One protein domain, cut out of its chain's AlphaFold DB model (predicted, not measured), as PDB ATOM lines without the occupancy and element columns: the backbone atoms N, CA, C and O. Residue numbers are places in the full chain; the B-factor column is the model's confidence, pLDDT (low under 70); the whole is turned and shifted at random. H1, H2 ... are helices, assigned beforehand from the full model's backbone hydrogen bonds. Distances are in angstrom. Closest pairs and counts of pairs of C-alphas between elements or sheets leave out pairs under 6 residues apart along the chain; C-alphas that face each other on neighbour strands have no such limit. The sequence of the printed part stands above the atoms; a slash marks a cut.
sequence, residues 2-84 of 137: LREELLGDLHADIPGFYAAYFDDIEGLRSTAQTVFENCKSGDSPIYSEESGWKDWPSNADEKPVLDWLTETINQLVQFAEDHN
ATOM      1  N   LEU A   2      30.336 -20.918  30.384       49.12
ATOM      2  CA  LEU A   2      29.068 -21.656  30.193       49.12
ATOM      3  C   LEU A   2      28.800 -22.043  28.732       49.12
ATOM      4  O   LEU A   2      28.283 -23.123  28.471       49.12
ATOM      5  N   ARG A   3      29.162 -21.182  27.773       46.34
ATOM      6  CA  ARG A   3      28.937 -21.440  26.344       46.34
ATOM      7  C   ARG A   3      29.691 -22.674  25.849       46.34
ATOM      8  O   ARG A   3      29.106 -23.480  25.136       46.34
ATOM      9  N   GLU A   4      30.970 -22.807  26.208       50.75
ATOM     10  CA  GLU A   4      31.791 -23.951  25.796       50.75
ATOM     11  C   GLU A   4      31.338 -25.265  26.451       50.75
ATOM     12  O   GLU A   4      31.306 -26.288  25.777       50.75
ATOM     13  N   GLU A   5      30.942 -25.230  27.726       50.53
ATOM     14  CA  GLU A   5      30.489 -26.414  28.471       50.53
ATOM     15  C   GLU A   5      29.103 -26.896  28.000       50.53
ATOM     16  O   GLU A   5      28.889 -28.092  27.816       50.53
ATOM     17  N   LEU A   6      28.169 -25.979  27.712       49.94
ATOM     18  CA  LEU A   6      26.833 -26.334  27.211       49.94
ATOM     19  C   LEU A   6      26.873 -26.948  25.805       49.94
ATOM     20  O   LEU A   6      26.045 -27.792  25.491       49.94
ATOM     21  N   LEU A   7      27.825 -26.561  24.953       49.22
ATOM     22  CA  LEU A   7      27.927 -27.082  23.584       49.22
ATOM     23  C   LEU A   7      28.251 -28.587  23.519       49.22
ATOM     24  O   LEU A   7      27.917 -29.217  22.518       49.22
ATOM     25  N   GLY A   8      28.896 -29.150  24.548       46.56
ATOM     26  CA  GLY A   8      29.264 -30.571  24.600       46.56
ATOM     27  C   GLY A   8      28.161 -31.491  25.134       46.56
ATOM     28  O   GLY A   8      28.027 -32.613  24.652       46.56
ATOM     29  N   ASP A   9      27.351 -30.998  26.076       50.47
ATOM     30  CA  ASP A   9      26.360 -31.807  26.804       50.47
ATOM     31  C   ASP A   9      24.900 -31.508  26.417       50.47
ATOM     32  O   ASP A   9      23.992 -32.283  26.745       50.47
ATOM     33  N   LEU A  10      24.637 -30.413  25.691       50.22
ATOM     34  CA  LEU A  10      23.284 -30.040  25.282       50.22
ATOM     35  C   LEU A  10      22.781 -30.949  24.154       50.22
ATOM     36  O   LEU A  10      22.991 -30.695  22.968       50.22
ATOM     37  N   HIS A  11      22.036 -31.985  24.532       55.12
ATOM     38  CA  HIS A  11      21.209 -32.752  23.605       55.12
ATOM     39  C   HIS A  11      19.975 -31.930  23.210       55.12
ATOM     40  O   HIS A  11      18.880 -32.115  23.741       55.12
ATOM     41  N   ALA A  12      20.161 -30.993  22.281       53.28
ATOM     42  CA  ALA A  12      19.050 -30.427  21.527       53.28
ATOM     43  C   ALA A  12      18.483 -31.512  20.589       53.28
ATOM     44  O   ALA A  12      19.239 -32.317  20.049       53.28
ATOM     45  N   ASP A  13      17.160 -31.557  20.423       60.47
ATOM     46  CA  ASP A  13      16.450 -32.521  19.564       60.47
ATOM     47  C   ASP A  13      16.549 -34.003  19.962       60.47
ATOM     48  O   ASP A  13      16.836 -34.880  19.146       60.47
ATOM     49  N   ILE A  14      16.200 -34.322  21.212       71.94
ATOM     50  CA  ILE A  14      15.926 -35.711  21.610       71.94
ATOM     51  C   ILE A  14      14.700 -36.226  20.821       71.94
ATOM     52  O   ILE A  14      13.584 -35.728  21.031       71.94
ATOM     53  N   PRO A  15      14.850 -37.242  19.943       77.44
ATOM     54  CA  PRO A  15      13.738 -37.744  19.144       77.44
ATOM     55  C   PRO A  15      12.590 -38.237  20.028       77.44
ATOM     56  O   PRO A  15      12.795 -39.001  20.970       77.44
ATOM     57  N   GLY A  16      11.365 -37.804  19.726       75.81
ATOM     58  CA  GLY A  16      10.167 -38.202  20.472       75.81
ATOM     59  C   GLY A  16       9.971 -37.509  21.826       75.81
ATOM     60  O   GLY A  16       8.947 -37.748  22.462       75.81
ATOM     61  N   PHE A  17      10.873 -36.616  22.255       75.31
ATOM     62  CA  PHE A  17      10.732 -35.873  23.514       75.31
ATOM     63  C   PHE A  17       9.428 -35.077  23.575       75.31
ATOM     64  O   PHE A  17       8.674 -35.196  24.539       75.31
ATOM     65  N   TYR A  18       9.111 -34.335  22.509       72.38
ATOM     66  CA  TYR A  18       7.863 -33.577  22.450       72.38
ATOM     67  C   TYR A  18       6.642 -34.484  22.633       72.38
ATOM     68  O   TYR A  18       5.784 -34.211  23.466       72.38
ATOM     69  N   ALA A  19       6.606 -35.602  21.904       76.94
ATOM     70  CA  ALA A  19       5.500 -36.548  21.979       76.94
ATOM     71  C   ALA A  19       5.357 -37.173  23.384       76.94
ATOM     72  O   ALA A  19       4.258 -37.379  23.882       76.94
ATOM     73  N   ALA A  20       6.475 -37.464  24.052       76.38
ATOM     74  CA  ALA A  20       6.470 -38.136  25.349       76.38
ATOM     75  C   ALA A  20       6.014 -37.249  26.525       76.38
ATOM     76  O   ALA A  20       5.515 -37.786  27.521       76.38
ATOM     77  N   TYR A  21       6.212 -35.930  26.427       70.75
ATOM     78  CA  TYR A  21       6.006 -34.983  27.535       70.75
ATOM     79  C   TYR A  21       4.927 -33.926  27.290       70.75
ATOM     80  O   TYR A  21       4.447 -33.344  28.261       70.75
ATOM     81  N   PHE A  22       4.599 -33.632  26.032       76.81
ATOM     82  CA  PHE A  22       3.806 -32.453  25.675       76.81
ATOM     83  C   PHE A  22       2.628 -32.745  24.738       76.81
ATOM     84  O   PHE A  22       1.822 -31.847  24.500       76.81
ATOM     85  N   ASP A  23       2.512 -33.963  24.201       77.94
ATOM     86  CA  ASP A  23       1.455 -34.328  23.240       77.94
ATOM     87  C   ASP A  23       0.055 -34.348  23.862       77.94
ATOM     88  O   ASP A  23      -0.937 -34.116  23.178       77.94
ATOM     89  N   ASP A  24      -0.032 -34.586  25.172       78.75
ATOM     90  CA  ASP A  24      -1.279 -34.586  25.935       78.75
ATOM     91  C   ASP A  24      -1.756 -33.175  26.321       78.75
ATOM     92  O   ASP A  24      -2.868 -33.013  26.827       78.75
ATOM     93  N   ILE A  25      -0.955 -32.138  26.054       76.31
ATOM     94  CA  ILE A  25      -1.315 -30.752  26.350       76.31
ATOM     95  C   ILE A  25      -1.999 -30.136  25.129       76.31
ATOM     96  O   ILE A  25      -1.366 -29.602  24.211       76.31
ATOM     97  N   GLU A  26      -3.330 -30.177  25.142       80.56
ATOM     98  CA  GLU A  26      -4.178 -29.636  24.079       80.56
ATOM     99  C   GLU A  26      -3.793 -28.191  23.719       80.56
ATOM    100  O   GLU A  26      -3.614 -27.334  24.584       80.56
ATOM    101  N   GLY A  27      -3.636 -27.882  22.432       80.31
ATOM    102  CA  GLY A  27      -3.334 -26.522  21.967       80.31
ATOM    103  C   GLY A  27      -1.973 -25.956  22.403       80.31
ATOM    104  O   GLY A  27      -1.711 -24.779  22.165       80.31
ATOM    105  N   LEU A  28      -1.084 -26.744  23.023       81.75
ATOM    106  CA  LEU A  28       0.250 -26.269  23.406       81.75
ATOM    107  C   LEU A  28       1.070 -25.846  22.188       81.75
ATOM    108  O   LEU A  28       1.710 -24.800  22.218       81.75
ATOM    109  N   ARG A  29       1.023 -26.626  21.101       82.31
ATOM    110  CA  ARG A  29       1.736 -26.302  19.856       82.31
ATOM    111  C   ARG A  29       1.306 -24.953  19.286       82.31
ATOM    112  O   ARG A  29       2.161 -24.137  18.960       82.31
ATOM    113  N   SER A  30      -0.002 -24.714  19.194       85.75
ATOM    114  CA  SER A  30      -0.537 -23.450  18.682       85.75
ATOM    115  C   SER A  30      -0.194 -22.284  19.603       85.75
ATOM    116  O   SER A  30       0.264 -21.257  19.121       85.75
ATOM    117  N   THR A  31      -0.329 -22.453  20.925       83.94
ATOM    118  CA  THR A  31       0.056 -21.410  21.886       83.94
ATOM    119  C   THR A  31       1.549 -21.092  21.798       83.94
ATOM    120  O   THR A  31       1.911 -19.922  21.746       83.94
ATOM    121  N   ALA A  32       2.418 -22.105  21.731       84.81
ATOM    122  CA  ALA A  32       3.860 -21.909  21.599       84.81
ATOM    123  C   ALA A  32       4.215 -21.168  20.303       84.81
ATOM    124  O   ALA A  32       5.029 -20.249  20.331       84.81
ATOM    125  N   GLN A  33       3.562 -21.515  19.191       88.94
ATOM    126  CA  GLN A  33       3.735 -20.812  17.925       88.94
ATOM    127  C   GLN A  33       3.315 -19.342  18.042       88.94
ATOM    128  O   GLN A  33       4.084 -18.466  17.666       88.94
ATOM    129  N   THR A  34       2.142 -19.047  18.606       89.88
ATOM    130  CA  THR A  34       1.691 -17.657  18.772       89.88
ATOM    131  C   THR A  34       2.604 -16.853  19.696       89.88
ATOM    132  O   THR A  34       2.958 -15.726  19.367       89.88
ATOM    133  N   VAL A  35       3.041 -17.433  20.816       89.38
ATOM    134  CA  VAL A  35       4.007 -16.789  21.719       89.38
ATOM    135  C   VAL A  35       5.318 -16.490  20.989       89.38
ATOM    136  O   VAL A  35       5.872 -15.405  21.150       89.38
ATOM    137  N   PHE A  36       5.795 -17.411  20.152       90.19
ATOM    138  CA  PHE A  36       6.999 -17.191  19.355       90.19
ATOM    139  C   PHE A  36       6.818 -16.091  18.298       90.19
ATOM    140  O   PHE A  36       7.709 -15.262  18.118       90.19
ATOM    141  N   GLU A  37       5.659 -16.008  17.643       92.81
ATOM    142  CA  GLU A  37       5.354 -14.895  16.733       92.81
ATOM    143  C   GLU A  37       5.306 -13.544  17.460       92.81
ATOM    144  O   GLU A  37       5.819 -12.546  16.947       92.81
ATOM    145  N   ASN A  38       4.781 -13.509  18.689       91.38
ATOM    146  CA  ASN A  38       4.791 -12.304  19.521       91.38
ATOM    147  C   ASN A  38       6.217 -11.860  19.877       91.38
ATOM    148  O   ASN A  38       6.481 -10.664  19.928       91.38
ATOM    149  N   CYS A  39       7.163 -12.793  20.038       92.69
ATOM    150  CA  CYS A  39       8.569 -12.455  20.296       92.69
ATOM    151  C   CYS A  39       9.219 -11.672  19.146       92.69
ATOM    152  O   CYS A  39      10.149 -10.901  19.384       92.69
ATOM    153  N   LYS A  40       8.732 -11.879  17.918       94.06
ATOM    154  CA  LYS A  40       9.211 -11.230  16.687       94.06
ATOM    155  C   LYS A  40       8.465  -9.937  16.351       94.06
ATOM    156  O   LYS A  40       8.864  -9.230  15.430       94.06
ATOM    157  N   SER A  41       7.373  -9.655  17.055       88.25
ATOM    158  CA  SER A  41       6.413  -8.607  16.709       88.25
ATOM    159  C   SER A  41       6.435  -7.451  17.718       88.25
ATOM    160  O   SER A  41       6.999  -7.560  18.803       88.25
ATOM    161  N   GLY A  42       5.780  -6.340  17.367       83.06
ATOM    162  CA  GLY A  42       5.665  -5.148  18.215       83.06
ATOM    163  C   GLY A  42       6.821  -4.156  18.064       83.06
ATOM    164  O   GLY A  42       7.741  -4.361  17.276       83.06
ATOM    165  N   ASP A  43       6.761  -3.060  18.824       81.12
ATOM    166  CA  ASP A  43       7.734  -1.956  18.732       81.12
ATOM    167  C   ASP A  43       9.106  -2.306  19.337       81.12
ATOM    168  O   ASP A  43      10.108  -1.648  19.059       81.12
ATOM    169  N   SER A  44       9.163  -3.346  20.173       85.94
ATOM    170  CA  SER A  44      10.396  -3.855  20.776       85.94
ATOM    171  C   SER A  44      10.403  -5.391  20.760       85.94
ATOM    172  O   SER A  44      10.179  -5.999  21.812       85.94
ATOM    173  N   PRO A  45      10.678  -6.024  19.606       92.12
ATOM    174  CA  PRO A  45      10.786  -7.476  19.519       92.12
ATOM    175  C   PRO A  45      11.936  -7.984  20.399       92.12
ATOM    176  O   PRO A  45      12.994  -7.356  20.488       92.12
ATOM    177  N   ILE A  46      11.734  -9.130  21.051       93.62
ATOM    178  CA  ILE A  46      12.769  -9.797  21.862       93.62
ATOM    179  C   ILE A  46      13.522 -10.882  21.104       93.62
ATOM    180  O   ILE A  46      14.514 -11.407  21.608       93.62
ATOM    181  N   TYR A  47      13.072 -11.204  19.896       93.12
ATOM    182  CA  TYR A  47      13.756 -12.107  18.992       93.12
ATOM    183  C   TYR A  47      13.702 -11.567  17.563       93.12
ATOM    184  O   TYR A  47      12.665 -11.087  17.110       93.12
ATOM    185  N   SER A  48      14.810 -11.680  16.836       93.19
ATOM    186  CA  SER A  48      14.845 -11.480  15.390       93.19
ATOM    187  C   SER A  48      15.690 -12.560  14.720       93.19
ATOM    188  O   SER A  48      16.608 -13.107  15.326       93.19
ATOM    189  N   GLU A  49      15.407 -12.843  13.452       89.81
ATOM    190  CA  GLU A  49      16.189 -13.813  12.675       89.81
ATOM    191  C   GLU A  49      17.627 -13.320  12.412       89.81
ATOM    192  O   GLU A  49      18.544 -14.122  12.259       89.81
ATOM    193  N   GLU A  50      17.842 -11.999  12.376       88.69
ATOM    194  CA  GLU A  50      19.149 -11.398  12.074       88.69
ATOM    195  C   GLU A  50      20.065 -11.329  13.300       88.69
ATOM    196  O   GLU A  50      21.257 -11.622  13.207       88.69
ATOM    197  N   SER A  51      19.521 -10.922  14.452       84.69
ATOM    198  CA  SER A  51      20.288 -10.685  15.684       84.69
ATOM    199  C   SER A  51      20.060 -11.734  16.774       84.69
ATOM    200  O   SER A  51      20.771 -11.733  17.779       84.69
ATOM    201  N   GLY A  52      19.105 -12.645  16.584       89.25
ATOM    202  CA  GLY A  52      18.714 -13.624  17.586       89.25
ATOM    203  C   GLY A  52      17.968 -12.982  18.755       89.25
ATOM    204  O   GLY A  52      17.143 -12.084  18.577       89.25
ATOM    205  N   TRP A  53      18.236 -13.473  19.964       91.19
ATOM    206  CA  TRP A  53      17.613 -12.967  21.182       91.19
ATOM    207  C   TRP A  53      18.160 -11.598  21.576       91.19
ATOM    208  O   TRP A  53      19.372 -11.399  21.696       91.19
ATOM    209  N   LYS A  54      17.247 -10.667  21.845       90.94
ATOM    210  CA  LYS A  54      17.566  -9.332  22.339       90.94
ATOM    211  C   LYS A  54      18.294  -9.423  23.682       90.94
ATOM    212  O   LYS A  54      17.945 -10.240  24.535       90.94
ATOM    213  N   ASP A  55      19.301  -8.569  23.852       89.75
ATOM    214  CA  ASP A  55      20.078  -8.406  25.086       89.75
ATOM    215  C   ASP A  55      20.766  -9.689  25.588       89.75
ATOM    216  O   ASP A  55      21.163  -9.771  26.753       89.75
ATOM    217  N   TRP A  56      20.955 -10.686  24.713       87.62
ATOM    218  CA  TRP A  56      21.715 -11.883  25.057       87.62
ATOM    219  C   TRP A  56      23.148 -11.500  25.491       87.62
ATOM    220  O   TRP A  56      23.850 -10.793  24.756       87.62
ATOM    221  N   PRO A  57      23.625 -11.957  26.665       83.69
ATOM    222  CA  PRO A  57      24.898 -11.510  27.221       83.69
ATOM    223  C   PRO A  57      26.102 -12.012  26.410       83.69
ATOM    224  O   PRO A  57      26.256 -13.208  26.158       83.69
ATOM    225  N   SER A  58      27.016 -11.095  26.069       79.19
ATOM    226  CA  SER A  58      28.151 -11.347  25.161       79.19
ATOM    227  C   SER A  58      29.092 -12.463  25.621       79.19
ATOM    228  O   SER A  58      29.601 -13.222  24.800       79.19
ATOM    229  N   ASN A  59      29.319 -12.574  26.931       77.19
ATOM    230  CA  ASN A  59      30.299 -13.502  27.501       77.19
ATOM    231  C   ASN A  59      29.663 -14.790  28.039       77.19
ATOM    232  O   ASN A  59      30.379 -15.678  28.503       77.19
ATOM    233  N   ALA A  60      28.327 -14.890  27.990       74.81
ATOM    234  CA  ALA A  60      27.562 -15.962  28.623       74.81
ATOM    235  C   ALA A  60      28.017 -16.240  30.075       74.81
ATOM    236  O   ALA A  60      28.121 -17.391  30.496       74.81
ATOM    237  N   ASP A  61      28.339 -15.184  30.828       74.31
ATOM    238  CA  ASP A  61      28.648 -15.295  32.252       74.31
ATOM    239  C   ASP A  61      27.375 -15.673  33.019       74.31
ATOM    240  O   ASP A  61      26.290 -15.180  32.711       74.31
ATOM    241  N   GLU A  62      27.501 -16.531  34.033       72.88
ATOM    242  CA  GLU A  62      26.353 -17.174  34.692       72.88
ATOM    243  C   GLU A  62      25.310 -16.190  35.200       72.88
ATOM    244  O   GLU A  62      24.140 -16.289  34.844       72.88
ATOM    245  N   LYS A  63      25.730 -15.211  36.001       78.31
ATOM    246  CA  LYS A  63      24.800 -14.247  36.583       78.31
ATOM    247  C   LYS A  63      24.070 -13.423  35.503       78.31
ATOM    248  O   LYS A  63      22.843 -13.436  35.519       78.31
ATOM    249  N   PRO A  64      24.761 -12.785  34.537       78.00
ATOM    250  CA  PRO A  64      24.091 -12.111  33.423       78.00
ATOM    251  C   PRO A  64      23.153 -13.008  32.608       78.00
ATOM    252  O   PRO A  64      22.087 -12.554  32.202       78.00
ATOM    253  N   VAL A  65      23.516 -14.276  32.380       78.94
ATOM    254  CA  VAL A  65      22.657 -15.245  31.675       78.94
ATOM    255  C   VAL A  65      21.398 -15.553  32.480       78.94
ATOM    256  O   VAL A  65      20.314 -15.592  31.906       78.94
ATOM    257  N   LEU A  66      21.513 -15.749  33.793       77.75
ATOM    258  CA  LEU A  66      20.367 -16.018  34.665       77.75
ATOM    259  C   LEU A  66      19.431 -14.812  34.779       77.75
ATOM    260  O   LEU A  66      18.210 -14.986  34.730       77.75
ATOM    261  N   ASP A  67      19.991 -13.608  34.895       79.62
ATOM    262  CA  ASP A  67      19.224 -12.363  34.930       79.62
ATOM    263  C   ASP A  67      18.456 -12.180  33.603       79.62
ATOM    264  O   ASP A  67      17.236 -11.999  33.611       79.62
ATOM    265  N   TRP A  68      19.136 -12.346  32.460       87.88
ATOM    266  CA  TRP A  68      18.526 -12.299  31.123       87.88
ATOM    267  C   TRP A  68      17.439 -13.368  30.929       87.88
ATOM    268  O   TRP A  68      16.353 -13.083  30.418       87.88
ATOM    269  N   LEU A  69      17.714 -14.607  31.349       82.88
ATOM    270  CA  LEU A  69      16.798 -15.731  31.181       82.88
ATOM    271  C   LEU A  69      15.529 -15.521  32.002       82.88
ATOM    272  O   LEU A  69      14.437 -15.789  31.510       82.88
ATOM    273  N   THR A  70      15.665 -15.024  33.232       80.75
ATOM    274  CA  THR A  70      14.529 -14.704  34.104       80.75
ATOM    275  C   THR A  70      13.616 -13.671  33.452       80.75
ATOM    276  O   THR A  70      12.401 -13.868  33.404       80.75
ATOM    277  N   GLU A  71      14.197 -12.608  32.898       86.25
ATOM    278  CA  GLU A  71      13.447 -11.548  32.227       86.25
ATOM    279  C   GLU A  71      12.752 -12.053  30.954       86.25
ATOM    280  O   GLU A  71      11.555 -11.844  30.758       86.25
ATOM    281  N   THR A  72      13.465 -12.823  30.131       87.38
ATOM    282  CA  THR A  72      12.908 -13.415  28.907       87.38
ATOM    283  C   THR A  72      11.767 -14.378  29.234       87.38
ATOM    284  O   THR A  72      10.702 -14.326  28.622       87.38
ATOM    285  N   ILE A  73      11.937 -15.223  30.256       83.56
ATOM    286  CA  ILE A  73      10.888 -16.097  30.789       83.56
ATOM    287  C   ILE A  73       9.664 -15.260  31.166       83.56
ATOM    288  O   ILE A  73       8.573 -15.592  30.705       83.56
ATOM    289  N   ASN A  74       9.807 -14.180  31.935       84.62
ATOM    290  CA  ASN A  74       8.677 -13.332  32.323       84.62
ATOM    291  C   ASN A  74       7.899 -12.805  31.108       84.62
ATOM    292  O   ASN A  74       6.675 -12.914  31.082       84.62
ATOM    293  N   GLN A  75       8.585 -12.345  30.064       89.69
ATOM    294  CA  GLN A  75       7.929 -11.871  28.839       89.69
ATOM    295  C   GLN A  75       7.189 -12.994  28.100       89.69
ATOM    296  O   GLN A  75       6.039 -12.824  27.699       89.69
ATOM    297  N   LEU A  76       7.778 -14.193  28.027       87.88
ATOM    298  CA  LEU A  76       7.096 -15.373  27.491       87.88
ATOM    299  C   LEU A  76       5.866 -15.780  28.323       87.88
ATOM    300  O   LEU A  76       4.941 -16.369  27.769       87.88
ATOM    301  N   VAL A  77       5.841 -15.523  29.646       83.50
ATOM    302  CA  VAL A  77       4.611 -15.692  30.458       83.50
ATOM    303  C   VAL A  77       3.542 -14.763  29.925       83.50
ATOM    304  O   VAL A  77       2.454 -15.225  29.608       83.50
ATOM    305  N   GLN A  78       3.870 -13.472  29.846       86.12
ATOM    306  CA  GLN A  78       2.904 -12.430  29.534       86.12
ATOM    307  C   GLN A  78       2.289 -12.670  28.157       86.12
ATOM    308  O   GLN A  78       1.072 -12.720  28.042       86.12
ATOM    309  N   PHE A  79       3.098 -13.009  27.148       87.81
ATOM    310  CA  PHE A  79       2.577 -13.379  25.830       87.81
ATOM    311  C   PHE A  79       1.624 -14.580  25.858       87.81
ATOM    312  O   PHE A  79       0.669 -14.625  25.082       87.81
ATOM    313  N   ALA A  80       1.882 -15.570  26.716       83.69
ATOM    314  CA  ALA A  80       1.015 -16.736  26.845       83.69
ATOM    315  C   ALA A  80      -0.302 -16.396  27.566       83.69
ATOM    316  O   ALA A  80      -1.358 -16.876  27.152       83.69
ATOM    317  N   GLU A  81      -0.240 -15.571  28.613       82.94
ATOM    318  CA  GLU A  81      -1.404 -15.098  29.372       82.94
ATOM    319  C   GLU A  81      -2.289 -14.170  28.528       82.94
ATOM    320  O   GLU A  81      -3.503 -14.360  28.498       82.94
ATOM    321  N   ASP A  82      -1.696 -13.248  27.766       84.12
ATOM    322  CA  ASP A  82      -2.405 -12.363  26.834       84.12
ATOM    323  C   ASP A  82      -3.136 -13.157  25.744       84.12
ATOM    324  O   ASP A  82      -4.263 -12.838  25.360       84.12
ATOM    325  N   HIS A  83      -2.503 -14.224  25.245       81.56
ATOM    326  CA  HIS A  83      -3.094 -15.092  24.234       81.56
ATOM    327  C   HIS A  83      -4.225 -15.968  24.793       81.56
ATOM    328  O   HIS A  83      -5.204 -16.236  24.094       81.56
ATOM    329  N   ASN A  84      -4.103 -16.442  26.036       76.31
ATOM    330  CA  ASN A  84      -5.137 -17.245  26.679       76.31
ATOM    331  C   ASN A  84      -5.281 -16.907  28.174       76.31
ATOM    332  O   ASN A  84      -4.738 -17.620  29.022       76.31
TER     333      ASN A  84
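Overview. This is residues 2 to 84 of the 137 residues of an uncharacterized protein of Blastomyces gilchristii (strain SLH14081) (UniProt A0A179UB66). The domain is a loose, hollow ring of helices: the long H4 makes one side, H3 crosses near its last residues, and a thin arc of H1, the link after it and the small H2 makes the other side, bringing Leu 2 back near the beginning of H4. The long stretch of residues 41 to 61 runs from the end of H3 back to the beginning of H4, with a short antiparallel pairing on the way. The 83 printed residues hold four named helices, H1 to H4, and no named strand; the class is all helix. The whole is loose, with a radius of gyration of the C-alphas of 14.8 A and spans of 38 by 36 by 23 A.

Arrangement. H1, residues 2 to 9, is close to but not clearly touching H4, residues 62 to 83; their closest C-alphas, of Leu 2 and Glu 62, are 6.9 A apart. H2, residues 17 to 22, is apart from H1 and from H4. It is close to but not clearly touching H3, residues 28 to 40, about perpendicular at 82 degrees, the C-alphas of Phe 22 and Leu 28 being closest at 7.5 A. H3 and H4 touch, at a steep tilt of 67 degrees, opposite ways, H4 with residues 76 to 83 alone; the closest C-alphas, of Val 35 and Phe 79, are 5.5 A apart. H1 and H3 are apart. Every O i to N i+4 pair is within hydrogen-bond range in H2 and H4, against 2 of 4 in H1 and 8 of 9 in H3.

Along the chain. H1 begins at C-alpha 2, (29.068, -21.656, 30.193). H3 measures 18.8 A from first to last C-alpha. H4 measures 31.3 A and ends at C-alpha 83, (-3.094, -15.092, 24.234). Residues 47 to 48 pair with 52 to 53.

Size, cuts and confidence. The C-alphas farthest apart, of Glu 26 and Asn 59, are 38.2 A apart. The printed part has no cut. The link from H3 to H4 is long, 21 residues. Residues 5 to 17 and 19 to 28 stand free. The mean pLDDT of the printed part is 78.8, and residues 2 to 13 are under 70.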